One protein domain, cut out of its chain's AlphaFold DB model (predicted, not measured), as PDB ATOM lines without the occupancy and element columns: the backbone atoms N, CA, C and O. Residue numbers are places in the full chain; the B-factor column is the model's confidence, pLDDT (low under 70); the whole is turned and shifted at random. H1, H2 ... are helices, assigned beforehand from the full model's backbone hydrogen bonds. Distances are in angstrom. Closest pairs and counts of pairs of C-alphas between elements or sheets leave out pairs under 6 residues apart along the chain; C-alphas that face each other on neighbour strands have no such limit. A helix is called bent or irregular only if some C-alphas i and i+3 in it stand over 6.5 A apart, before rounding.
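Overview. This is residues 31 to 100 of the 113 residues of the protein "Amidohydro-rel domain-containing protein" of Bifiguratus adelaidae (UniProt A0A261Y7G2). What does the model look like as a whole? Three helices stand around a middle with their centres in a triangle and few contacts between them, and the stretch from H1 to H2, residues 47 to 62, threads through that middle before swinging out to reach H2. H2 and the kinked H3 make two sides that converge at their linked ends, and H1 begins close to the last part of H2. What are its make-up and size? The printed part has 70 residues with three named helices, in the order H1, H2, H3, and no named strand; the class is all helix. It is compact, with a radius of gyration of the C-alphas of 11.6 A, and rounded, spanning 28 by 27 by 20 A.

Arrangement. How does the first helix meet the second? H1, residues 37 to 46, and H2, residues 63 to 75, only just touch, with 3 pairs of C-alphas within 8 A, and H2 does so with residues 69 to 73 alone. Their closest C-alphas, those of Pro 37 and Ile 73, are 5.7 A apart. They run the same way at a steep tilt of 68 degrees, only just short of about perpendicular. Where does the third helix stand? H3, residues 81 to 96, is close to but not clearly touching H2; their closest C-alphas, those of Gln 74 and Val 84, are 7.2 A apart. H2 and H3 run opposite ways at a steep tilt of 48 degrees, while H1 and H3 are apart. How well formed are the helix backbones? In H1 and H2 every O i to N i+4 pair is within hydrogen-bond range, and in H3 10 of 12 are. H3 is irregular, with C-alphas 88 and 91 standing 7.5 A apart, and has a kink of 43 degrees near residue 89.

Along the chain. Where do the first two helices lie? H1 begins at C-alpha 37, at (30.876, 178.165, 102.188), and measures 14.7 A from first to last C-alpha over residues 37 to 46. H2, residues 63 to 75, begins at (21.822, 185.457, 90.242) and measures 18.6 A. Where does the last helix end? H3, residues 81 to 96, measures 22.0 A and ends at C-alpha 96, at (16.401, 165.605, 86.143).

Size, cuts and confidence. How far does the printed part reach? The two C-alphas farthest apart, those of Ser 76 and Gly 97, are 29.8 A apart, and those of Thr 31 and Thr 100, the first and last printed, are 19.2 A apart. How are the helices linked? The link from H1 to H2, residues 47 to 62, is long, with C-alphas 3 to 18 A from the mean of all C-alphas, and the link from H2 to H3, 5 residues, is tight. Is anything missing or uncertain? The printed part has no cut, its mean pLDDT is 89.1, and no printed residue is under 70.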
ATOM      1  N   THR A  31      21.469 174.034  97.938       86.44
ATOM      2  CA  THR A  31      22.057 175.171  98.674       86.44
ATOM      3  C   THR A  31      21.083 176.340  98.891       86.44
ATOM      4  O   THR A  31      21.521 177.448  99.202       86.44
ATOM      5  N   SER A  32      19.776 176.111  98.722       81.56
ATOM      6  CA  SER A  32      18.708 177.100  98.921       81.56
ATOM      7  C   SER A  32      18.823 177.784 100.289       81.56
ATOM      8  O   SER A  32      18.972 177.108 101.310       81.56
ATOM      9  N   GLY A  33      18.767 179.115 100.323       73.94
ATOM     10  CA  GLY A  33      18.787 179.935 101.534       73.94
ATOM     11  C   GLY A  33      20.111 179.929 102.301       73.94
ATOM     12  O   GLY A  33      20.210 180.565 103.347       73.94
ATOM     13  N   MET A  34      21.132 179.222 101.805       77.31
ATOM     14  CA  MET A  34      22.376 178.930 102.521       77.31
ATOM     15  C   MET A  34      23.590 179.284 101.656       77.31
ATOM     16  O   MET A  34      24.422 178.454 101.295       77.31
ATOM     17  N   PHE A  35      23.679 180.572 101.336       72.31
ATOM     18  CA  PHE A  35      24.599 181.180 100.373       72.31
ATOM     19  C   PHE A  35      25.982 181.508 100.956       72.31
ATOM     20  O   PHE A  35      26.484 182.613 100.789       72.31
ATOM     21  N   THR A  36      26.601 180.575 101.681       80.81
ATOM     22  CA  THR A  36      27.976 180.737 102.192       80.81
ATOM     23  C   THR A  36      28.743 179.404 102.155       80.81
ATOM     24  O   THR A  36      28.120 178.341 102.104       80.81
ATOM     25  N   PRO A  37      30.092 179.407 102.199       84.56
ATOM     26  CA  PRO A  37      30.876 178.165 102.188       84.56
ATOM     27  C   PRO A  37      30.646 177.253 103.406       84.56
ATOM     28  O   PRO A  37      30.776 176.036 103.302       84.56
ATOM     29  N   ALA A  38      30.287 177.812 104.566       87.88
ATOM     30  CA  ALA A  38      30.143 177.043 105.805       87.88
ATOM     31  C   ALA A  38      28.967 176.033 105.782       87.88
ATOM     32  O   ALA A  38      29.190 174.859 106.088       87.88
ATOM     33  N   PRO A  39      27.740 176.406 105.367       87.38
ATOM     34  CA  PRO A  39      26.656 175.455 105.123       87.38
ATOM     35  C   PRO A  39      26.999 174.383 104.090       87.38
ATOM     36  O   PRO A  39      26.647 173.220 104.288       87.38
ATOM     37  N   LEU A  40      27.729 174.735 103.025       89.31
ATOM     38  CA  LEU A  40      28.183 173.754 102.040       89.31
ATOM     39  C   LEU A  40      29.154 172.743 102.665       89.31
ATOM     40  O   LEU A  40      28.999 171.544 102.455       89.31
ATOM     41  N   ALA A  41      30.102 173.192 103.489       91.25
ATOM     42  CA  ALA A  41      30.999 172.293 104.215       91.25
ATOM     43  C   ALA A  41      30.227 171.324 105.130       91.25
ATOM     44  O   ALA A  41      30.549 170.138 105.191       91.25
ATOM     45  N   CYS A  42      29.174 171.802 105.802       91.19
ATOM     46  CA  CYS A  42      28.289 170.951 106.602       91.19
ATOM     47  C   CYS A  42      27.548 169.918 105.734       91.19
ATOM     48  O   CYS A  42      27.511 168.731 106.069       91.19
ATOM     49  N   ALA A  43      27.004 170.345 104.593       91.88
ATOM     50  CA  ALA A  43      26.334 169.471 103.637       91.88
ATOM     51  C   ALA A  43      27.270 168.365 103.123       91.88
ATOM     52  O   ALA A  43      26.895 167.194 103.151       91.88
ATOM     53  N   LEU A  44      28.506 168.715 102.752       92.38
ATOM     54  CA  LEU A  44      29.529 167.784 102.261       92.38
ATOM     55  C   LEU A  44      29.954 166.737 103.297       92.38
ATOM     56  O   LEU A  44      30.322 165.627 102.928       92.38
ATOM     57  N   GLN A  45      29.888 167.065 104.589       92.62
ATOM     58  CA  GLN A  45      30.194 166.115 105.661       92.62
ATOM     59  C   GLN A  45      29.070 165.102 105.914       92.62
ATOM     60  O   GLN A  45      29.329 164.027 106.446       92.62
ATOM     61  N   ASN A  46      27.822 165.428 105.565       92.56
ATOM     62  CA  ASN A  46      26.659 164.577 105.854       92.56
ATOM     63  C   ASN A  46      26.075 163.918 104.591       92.56
ATOM     64  O   ASN A  46      25.360 162.924 104.668       92.56
ATOM     65  N   THR A  47      26.356 164.452 103.407       94.81
ATOM     66  CA  THR A  47      25.695 164.043 102.166       94.81
ATOM     67  C   THR A  47      26.724 163.758 101.092       94.81
ATOM     68  O   THR A  47      27.708 164.481 100.947       94.81
ATOM     69  N   LYS A  48      26.497 162.696 100.317       95.31
ATOM     70  CA  LYS A  48      27.359 162.384  99.178       95.31
ATOM     71  C   LYS A  48      27.334 163.533  98.174       95.31
ATOM     72  O   LYS A  48      26.281 164.112  97.921       95.31
ATOM     73  N   LYS A  49      28.486 163.837  97.576       95.00
ATOM     74  CA  LYS A  49      28.644 164.973  96.654       95.00
ATOM     75  C   LYS A  49      27.704 164.888  95.445       95.00
ATOM     76  O   LYS A  49      27.156 165.904  95.043       95.00
ATOM     77  N   ASP A  50      27.415 163.681  94.950       95.75
ATOM     78  CA  ASP A  50      26.459 163.419  93.856       95.75
ATOM     79  C   ASP A  50      24.981 163.660  94.236       95.75
ATOM     80  O   ASP A  50      24.079 163.553  93.401       95.75
ATOM     81  N   ARG A  51      24.721 163.966  95.512       96.62
ATOM     82  CA  ARG A  51      23.399 164.257  96.080       96.62
ATOM     83  C   ARG A  51      23.217 165.721  96.474       96.62
ATOM     84  O   ARG A  51      22.190 166.064  97.057       96.62
ATOM     85  N   ILE A  52      24.177 166.585  96.153       95.56
ATOM     86  CA  ILE A  52      24.120 168.022  96.436       95.56
ATOM     87  C   ILE A  52      23.930 168.777  95.123       95.56
ATOM     88  O   ILE A  52      24.663 168.547  94.163       95.56
ATOM     89  N   LEU A  53      22.955 169.682  95.077       94.00
ATOM     90  CA  LEU A  53      22.708 170.554  93.931       94.00
ATOM     91  C   LEU A  53      22.859 172.019  94.323       94.00
ATOM     92  O   LEU A  53      22.398 172.455  95.379       94.00
ATOM     93  N   TYR A  54      23.453 172.797  93.434       91.31
ATOM     94  CA  TYR A  54      23.476 174.238  93.571       91.31
ATOM     95  C   TYR A  54      22.159 174.866  93.088       91.31
ATOM     96  O   TYR A  54      21.660 174.553  92.008       91.31
ATOM     97  N   ILE A  55      21.608 175.785  93.879       90.38
ATOM     98  CA  ILE A  55      20.476 176.640  93.500       90.38
ATOM     99  C   ILE A  55      20.662 178.032  94.102       90.38
ATOM    100  O   ILE A  55      21.394 178.191  95.078       90.38
ATOM    101  N   VAL A  56      19.998 179.030  93.515       85.94
ATOM    102  CA  VAL A  56      20.069 180.447  93.907       85.94
ATOM    103  C   VAL A  56      18.834 180.931  94.683       85.94
ATOM    104  O   VAL A  56      18.908 181.990  95.276       85.94
ATOM    105  N   ASP A  57      17.710 180.207  94.711       86.56
ATOM    106  CA  ASP A  57      16.410 180.692  95.236       86.56
ATOM    107  C   ASP A  57      15.943 182.023  94.639       86.56
ATOM    108  O   ASP A  57      15.774 183.046  95.315       86.56
ATOM    109  N   TYR A  58      15.709 182.008  93.332       79.56
ATOM    110  CA  TYR A  58      15.226 183.184  92.625       79.56
ATOM    111  C   TYR A  58      13.866 183.682  93.165       79.56
ATOM    112  O   TYR A  58      13.014 182.898  93.576       79.56
ATOM    113  N   LEU A  59      13.684 185.006  93.118       84.62
ATOM    114  CA  LEU A  59      12.755 185.883  93.862       84.62
ATOM    115  C   LEU A  59      13.183 186.246  95.293       84.62
ATOM    116  O   LEU A  59      12.840 187.339  95.736       84.62
ATOM    117  N   PHE A  60      13.976 185.418  95.979       83.06
ATOM    118  CA  PHE A  60      14.525 185.748  97.305       83.06
ATOM    119  C   PHE A  60      16.003 186.134  97.256       83.06
ATOM    120  O   PHE A  60      16.487 186.891  98.094       83.06
ATOM    121  N   SER A  61      16.728 185.622  96.267       82.50
ATOM    122  CA  SER A  61      18.140 185.901  96.033       82.50
ATOM    123  C   SER A  61      18.399 186.140  94.548       82.50
ATOM    124  O   SER A  61      17.659 185.685  93.673       82.50
ATOM    125  N   SER A  62      19.428 186.937  94.255       86.75
ATOM    126  CA  SER A  62      19.762 187.318  92.882       86.75
ATOM    127  C   SER A  62      20.814 186.384  92.285       86.75
ATOM    128  O   SER A  62      21.695 185.880  92.982       86.75
ATOM    129  N   ASN A  63      20.797 186.226  90.960       86.94
ATOM    130  CA  ASN A  63      21.822 185.457  90.242       86.94
ATOM    131  C   ASN A  63      23.236 186.041  90.415       86.94
ATOM    132  O   ASN A  63      24.220 185.309  90.309       86.94
ATOM    133  N   LEU A  64      23.353 187.345  90.696       88.19
ATOM    134  CA  LEU A  64      24.634 187.990  90.990       88.19
ATOM    135  C   LEU A  64      25.197 187.525  92.336       88.19
ATOM    136  O   LEU A  64      26.375 187.172  92.403       88.19
ATOM    137  N   GLU A  65      24.349 187.462  93.366       85.19
ATOM    138  CA  GLU A  65      24.731 186.905  94.667       85.19
ATOM    139  C   GLU A  65      25.089 185.427  94.530       85.19
ATOM    140  O   GLU A  65      26.154 185.010  94.976       85.19
ATOM    141  N   GLY A  66      24.291 184.651  93.790       86.25
ATOM    142  CA  GLY A  66      24.620 183.257  93.504       86.25
ATOM    143  C   GLY A  66      26.009 183.093  92.866       86.25
ATOM    144  O   GLY A  66      26.868 182.354  93.359       86.25
ATOM    145  N   LYS A  67      26.299 183.874  91.819       87.88
ATOM    146  CA  LYS A  67      27.615 183.867  91.162       87.88
ATOM    147  C   LYS A  67      28.755 184.240  92.115       87.88
ATOM    148  O   LYS A  67      29.856 183.708  91.980       87.88
ATOM    149  N   LYS A  68      28.524 185.156  93.058       89.06
ATOM    150  CA  LYS A  68      29.517 185.543  94.069       89.06
ATOM    151  C   LYS A  68      29.825 184.380  95.013       89.06
ATOM    152  O   LYS A  68      30.997 184.068  95.203       89.06
ATOM    153  N   VAL A  69      28.797 183.696  95.508       86.12
ATOM    154  CA  VAL A  69      28.939 182.511  96.369       86.12
ATOM    155  C   VAL A  69      29.732 181.419  95.666       86.12
ATOM    156  O   VAL A  69      30.642 180.846  96.256       86.12
ATOM    157  N   MET A  70      29.455 181.172  94.383       87.44
ATOM    158  CA  MET A  70      30.196 180.170  93.619       87.44
ATOM    159  C   MET A  70      31.696 180.497  93.538       87.44
ATOM    160  O   MET A  70      32.536 179.621  93.726       87.44
ATOM    161  N   LYS A  71      32.054 181.776  93.354       89.25
ATOM    162  CA  LYS A  71      33.461 182.213  93.392       89.25
ATOM    163  C   LYS A  71      34.097 182.025  94.767       89.25
ATOM    164  O   LYS A  71      35.287 181.735  94.853       89.25
ATOM    165  N   GLU A  72      33.347 182.242  95.843       89.75
ATOM    166  CA  GLU A  72      33.835 182.012  97.206       89.75
ATOM    167  C   GLU A  72      34.064 180.520  97.467       89.75
ATOM    168  O   GLU A  72      35.104 180.154  98.011       89.75
ATOM    169  N   ILE A  73      33.160 179.653  96.999       87.31
ATOM    170  CA  ILE A  73      33.305 178.194  97.072       87.31
ATOM    171  C   ILE A  73      34.557 177.741  96.315       87.31
ATOM    172  O   ILE A  73      35.381 177.032  96.890       87.31
ATOM    173  N   GLN A  74      34.762 178.212  95.083       88.56
ATOM    174  CA  GLN A  74      35.962 177.901  94.294       88.56
ATOM    175  C   GLN A  74      37.260 178.312  95.010       88.56
ATOM    176  O   GLN A  74      38.261 177.607  94.939       88.56
ATOM    177  N   LYS A  75      37.248 179.425  95.755       89.38
ATOM    178  CA  LYS A  75      38.403 179.876  96.554       89.38
ATOM    179  C   LYS A  75      38.584 179.107  97.863       89.38
ATOM    180  O   LYS A  75      39.694 179.042  98.381       89.38
ATOM    181  N   SER A  76      37.509 178.553  98.419       84.31
ATOM    182  CA  SER A  76      37.503 177.935  99.750       84.31
ATOM    183  C   SER A  76      38.262 176.604  99.839       84.31
ATOM    184  O   SER A  76      38.398 176.068 100.933       84.31
ATOM    185  N   SER A  77      38.761 176.072  98.714       86.31
ATOM    186  CA  SER A  77      39.434 174.760  98.618       86.31
ATOM    187  C   SER A  77      38.600 173.582  99.157       86.31
ATOM    188  O   SER A  77      39.133 172.502  99.389       86.31
ATOM    189  N   LEU A  78      37.290 173.780  99.368       88.06
ATOM    190  CA  LEU A  78      36.369 172.762  99.887       88.06
ATOM    191  C   LEU A  78      36.053 171.664  98.862       88.06
ATOM    192  O   LEU A  78      35.629 170.574  99.241       88.06
ATOM    193  N   LEU A  79      36.211 171.976  97.577       90.38
ATOM    194  CA  LEU A  79      35.858 171.134  96.439       90.38
ATOM    195  C   LEU A  79      36.949 171.240  95.379       90.38
ATOM    196  O   LEU A  79      37.545 172.309  95.220       90.38
ATOM    197  N   THR A  80      37.182 170.154  94.644       92.94
ATOM    198  CA  THR A  80      37.976 170.219  93.410       92.94
ATOM    199  C   THR A  80      37.174 170.886  92.294       92.94
ATOM    200  O   THR A  80      35.966 171.097  92.420       92.94
ATOM    201  N   GLU A  81      37.828 171.220  91.185       89.50
ATOM    202  CA  GLU A  81      37.165 171.847  90.040       89.50
ATOM    203  C   GLU A  81      36.065 170.944  89.451       89.50
ATOM    204  O   GLU A  81      34.949 171.407  89.210       89.50
ATOM    205  N   GLU A  82      36.320 169.637  89.365       91.50
ATOM    206  CA  GLU A  82      35.353 168.632  88.904       91.50
ATOM    207  C   GLU A  82      34.154 168.514  89.852       91.50
ATOM    208  O   GLU A  82      33.020 168.294  89.431       91.50
ATOM    209  N   GLU A  83      34.378 168.663  91.158       93.12
ATOM    210  CA  GLU A  83      33.311 168.592  92.154       93.12
ATOM    211  C   GLU A  83      32.465 169.867  92.193       93.12
ATOM    212  O   GLU A  83      31.254 169.803  92.425       93.12
ATOM    213  N   VAL A  84      33.080 171.025  91.931       91.25
ATOM    214  CA  VAL A  84      32.347 172.275  91.708       91.25
ATOM    215  C   VAL A  84      31.448 172.126  90.489       91.25
ATOM    216  O   VAL A  84      30.264 172.456  90.570       91.25
ATOM    217  N   GLU A  85      31.969 171.595  89.385       91.75
ATOM    218  CA  GLU A  85      31.192 171.348  88.171       91.75
ATOM    219  C   GLU A  85      30.020 170.388  88.430       91.75
ATOM    220  O   GLU A  85      28.860 170.691  88.120       91.75
ATOM    221  N   MET A  86      30.311 169.284  89.127       93.44
ATOM    222  CA  MET A  86      29.342 168.274  89.536       93.44
ATOM    223  C   MET A  86      28.155 168.881  90.294       93.44
ATOM    224  O   MET A  86      27.000 168.625  89.946       93.44
ATOM    225  N   ILE A  87      28.426 169.701  91.314       92.19
ATOM    226  CA  ILE A  87      27.391 170.316  92.158       92.19
ATOM    227  C   ILE A  87      26.676 171.460  91.426       92.19
ATOM    228  O   ILE A  87      25.482 171.674  91.646       92.19
ATOM    229  N   THR A  88      27.382 172.178  90.548       91.19
ATOM    230  CA  THR A  88      26.824 173.316  89.804       91.19
ATOM    231  C   THR A  88      25.760 172.870  88.813       91.19
ATOM    232  O   THR A  88      24.714 173.515  88.736       91.19
ATOM    233  N   TYR A  89      26.001 171.793  88.055       91.81
ATOM    234  CA  TYR A  89      25.024 171.357  87.056       91.81
ATOM    235  C   TYR A  89      24.991 169.852  86.753       91.81
ATOM    236  O   TYR A  89      23.891 169.341  86.536       91.81
ATOM    237  N   CYS A  90      26.102 169.102  86.776       94.19
ATOM    238  CA  CYS A  90      26.074 167.699  86.316       94.19
ATOM    239  C   CYS A  90      25.156 166.805  87.172       94.19
ATOM    240  O   CYS A  90      24.482 165.909  86.660       94.19
ATOM    241  N   ASN A  91      25.078 167.060  88.484       95.62
ATOM    242  CA  ASN A  91      24.140 166.365  89.367       95.62
ATOM    243  C   ASN A  91      22.684 166.639  88.980       95.62
ATOM    244  O   ASN A  91      21.863 165.721  88.996       95.62
ATOM    245  N   ALA A  92      22.371 167.883  88.612       94.56
ATOM    246  CA  ALA A  92      21.038 168.274  88.167       94.56
ATOM    247  C   ALA A  92      20.690 167.618  86.826       94.56
ATOM    248  O   ALA A  92      19.592 167.091  86.679       94.56
ATOM    249  N   GLU A  93      21.632 167.578  85.882       94.88
ATOM    250  CA  GLU A  93      21.463 166.879  84.603       94.88
ATOM    251  C   GLU A  93      21.140 165.401  84.806       94.88
ATOM    252  O   GLU A  93      20.160 164.890  84.264       94.88
ATOM    253  N   LYS A  94      21.926 164.722  85.649       94.81
ATOM    254  CA  LYS A  94      21.738 163.302  85.946       94.81
ATOM    255  C   LYS A  94      20.420 163.025  86.668       94.81
ATOM    256  O   LYS A  94      19.763 162.037  86.356       94.81
ATOM    257  N   LEU A  95      20.051 163.859  87.643       95.44
ATOM    258  CA  LEU A  95      18.822 163.686  88.421       95.44
ATOM    259  C   LEU A  95      17.571 163.981  87.588       95.44
ATOM    260  O   LEU A  95      16.604 163.227  87.647       95.44
ATOM    261  N   LEU A  96      17.579 165.087  86.842       94.75
ATOM    262  CA  LEU A  96      16.401 165.605  86.143       94.75
ATOM    263  C   LEU A  96      16.306 165.119  84.690       94.75
ATOM    264  O   LEU A  96      15.297 165.367  84.035       94.75
ATOM    265  N   GLY A  97      17.333 164.437  84.177       93.88
ATOM    266  CA  GLY A  97      17.372 163.954  82.795       93.88
ATOM    267  C   GLY A  97      17.476 165.081  81.765       93.88
ATOM    268  O   GLY A  97      16.990 164.938  80.644       93.88
ATOM    269  N   VAL A  98      18.080 166.209  82.144       93.06
ATOM    270  CA  VAL A  98      18.250 167.387  81.281       93.06
ATOM    271  C   VAL A  98      19.691 167.502  80.795       93.06
ATOM    272  O   VAL A  98      20.599 166.923  81.384       93.06
ATOM    273  N   ARG A  99      19.904 168.261  79.717       89.19
ATOM    274  CA  ARG A  99      21.238 168.657  79.256       89.19
ATOM    275  C   ARG A  99      21.320 170.166  79.197       89.19
ATOM    276  O   ARG A  99      20.475 170.822  78.587       89.19
ATOM    277  N   THR A 100      22.336 170.706  79.837       79.25
ATOM    278  CA  THR A 100      22.696 172.105  79.735       79.25
ATOM    279  C   THR A 100      23.311 172.358  78.358       79.25
ATOM    280  O   THR A 100      24.013 171.523  77.796       79.25
TER     281      THR A 100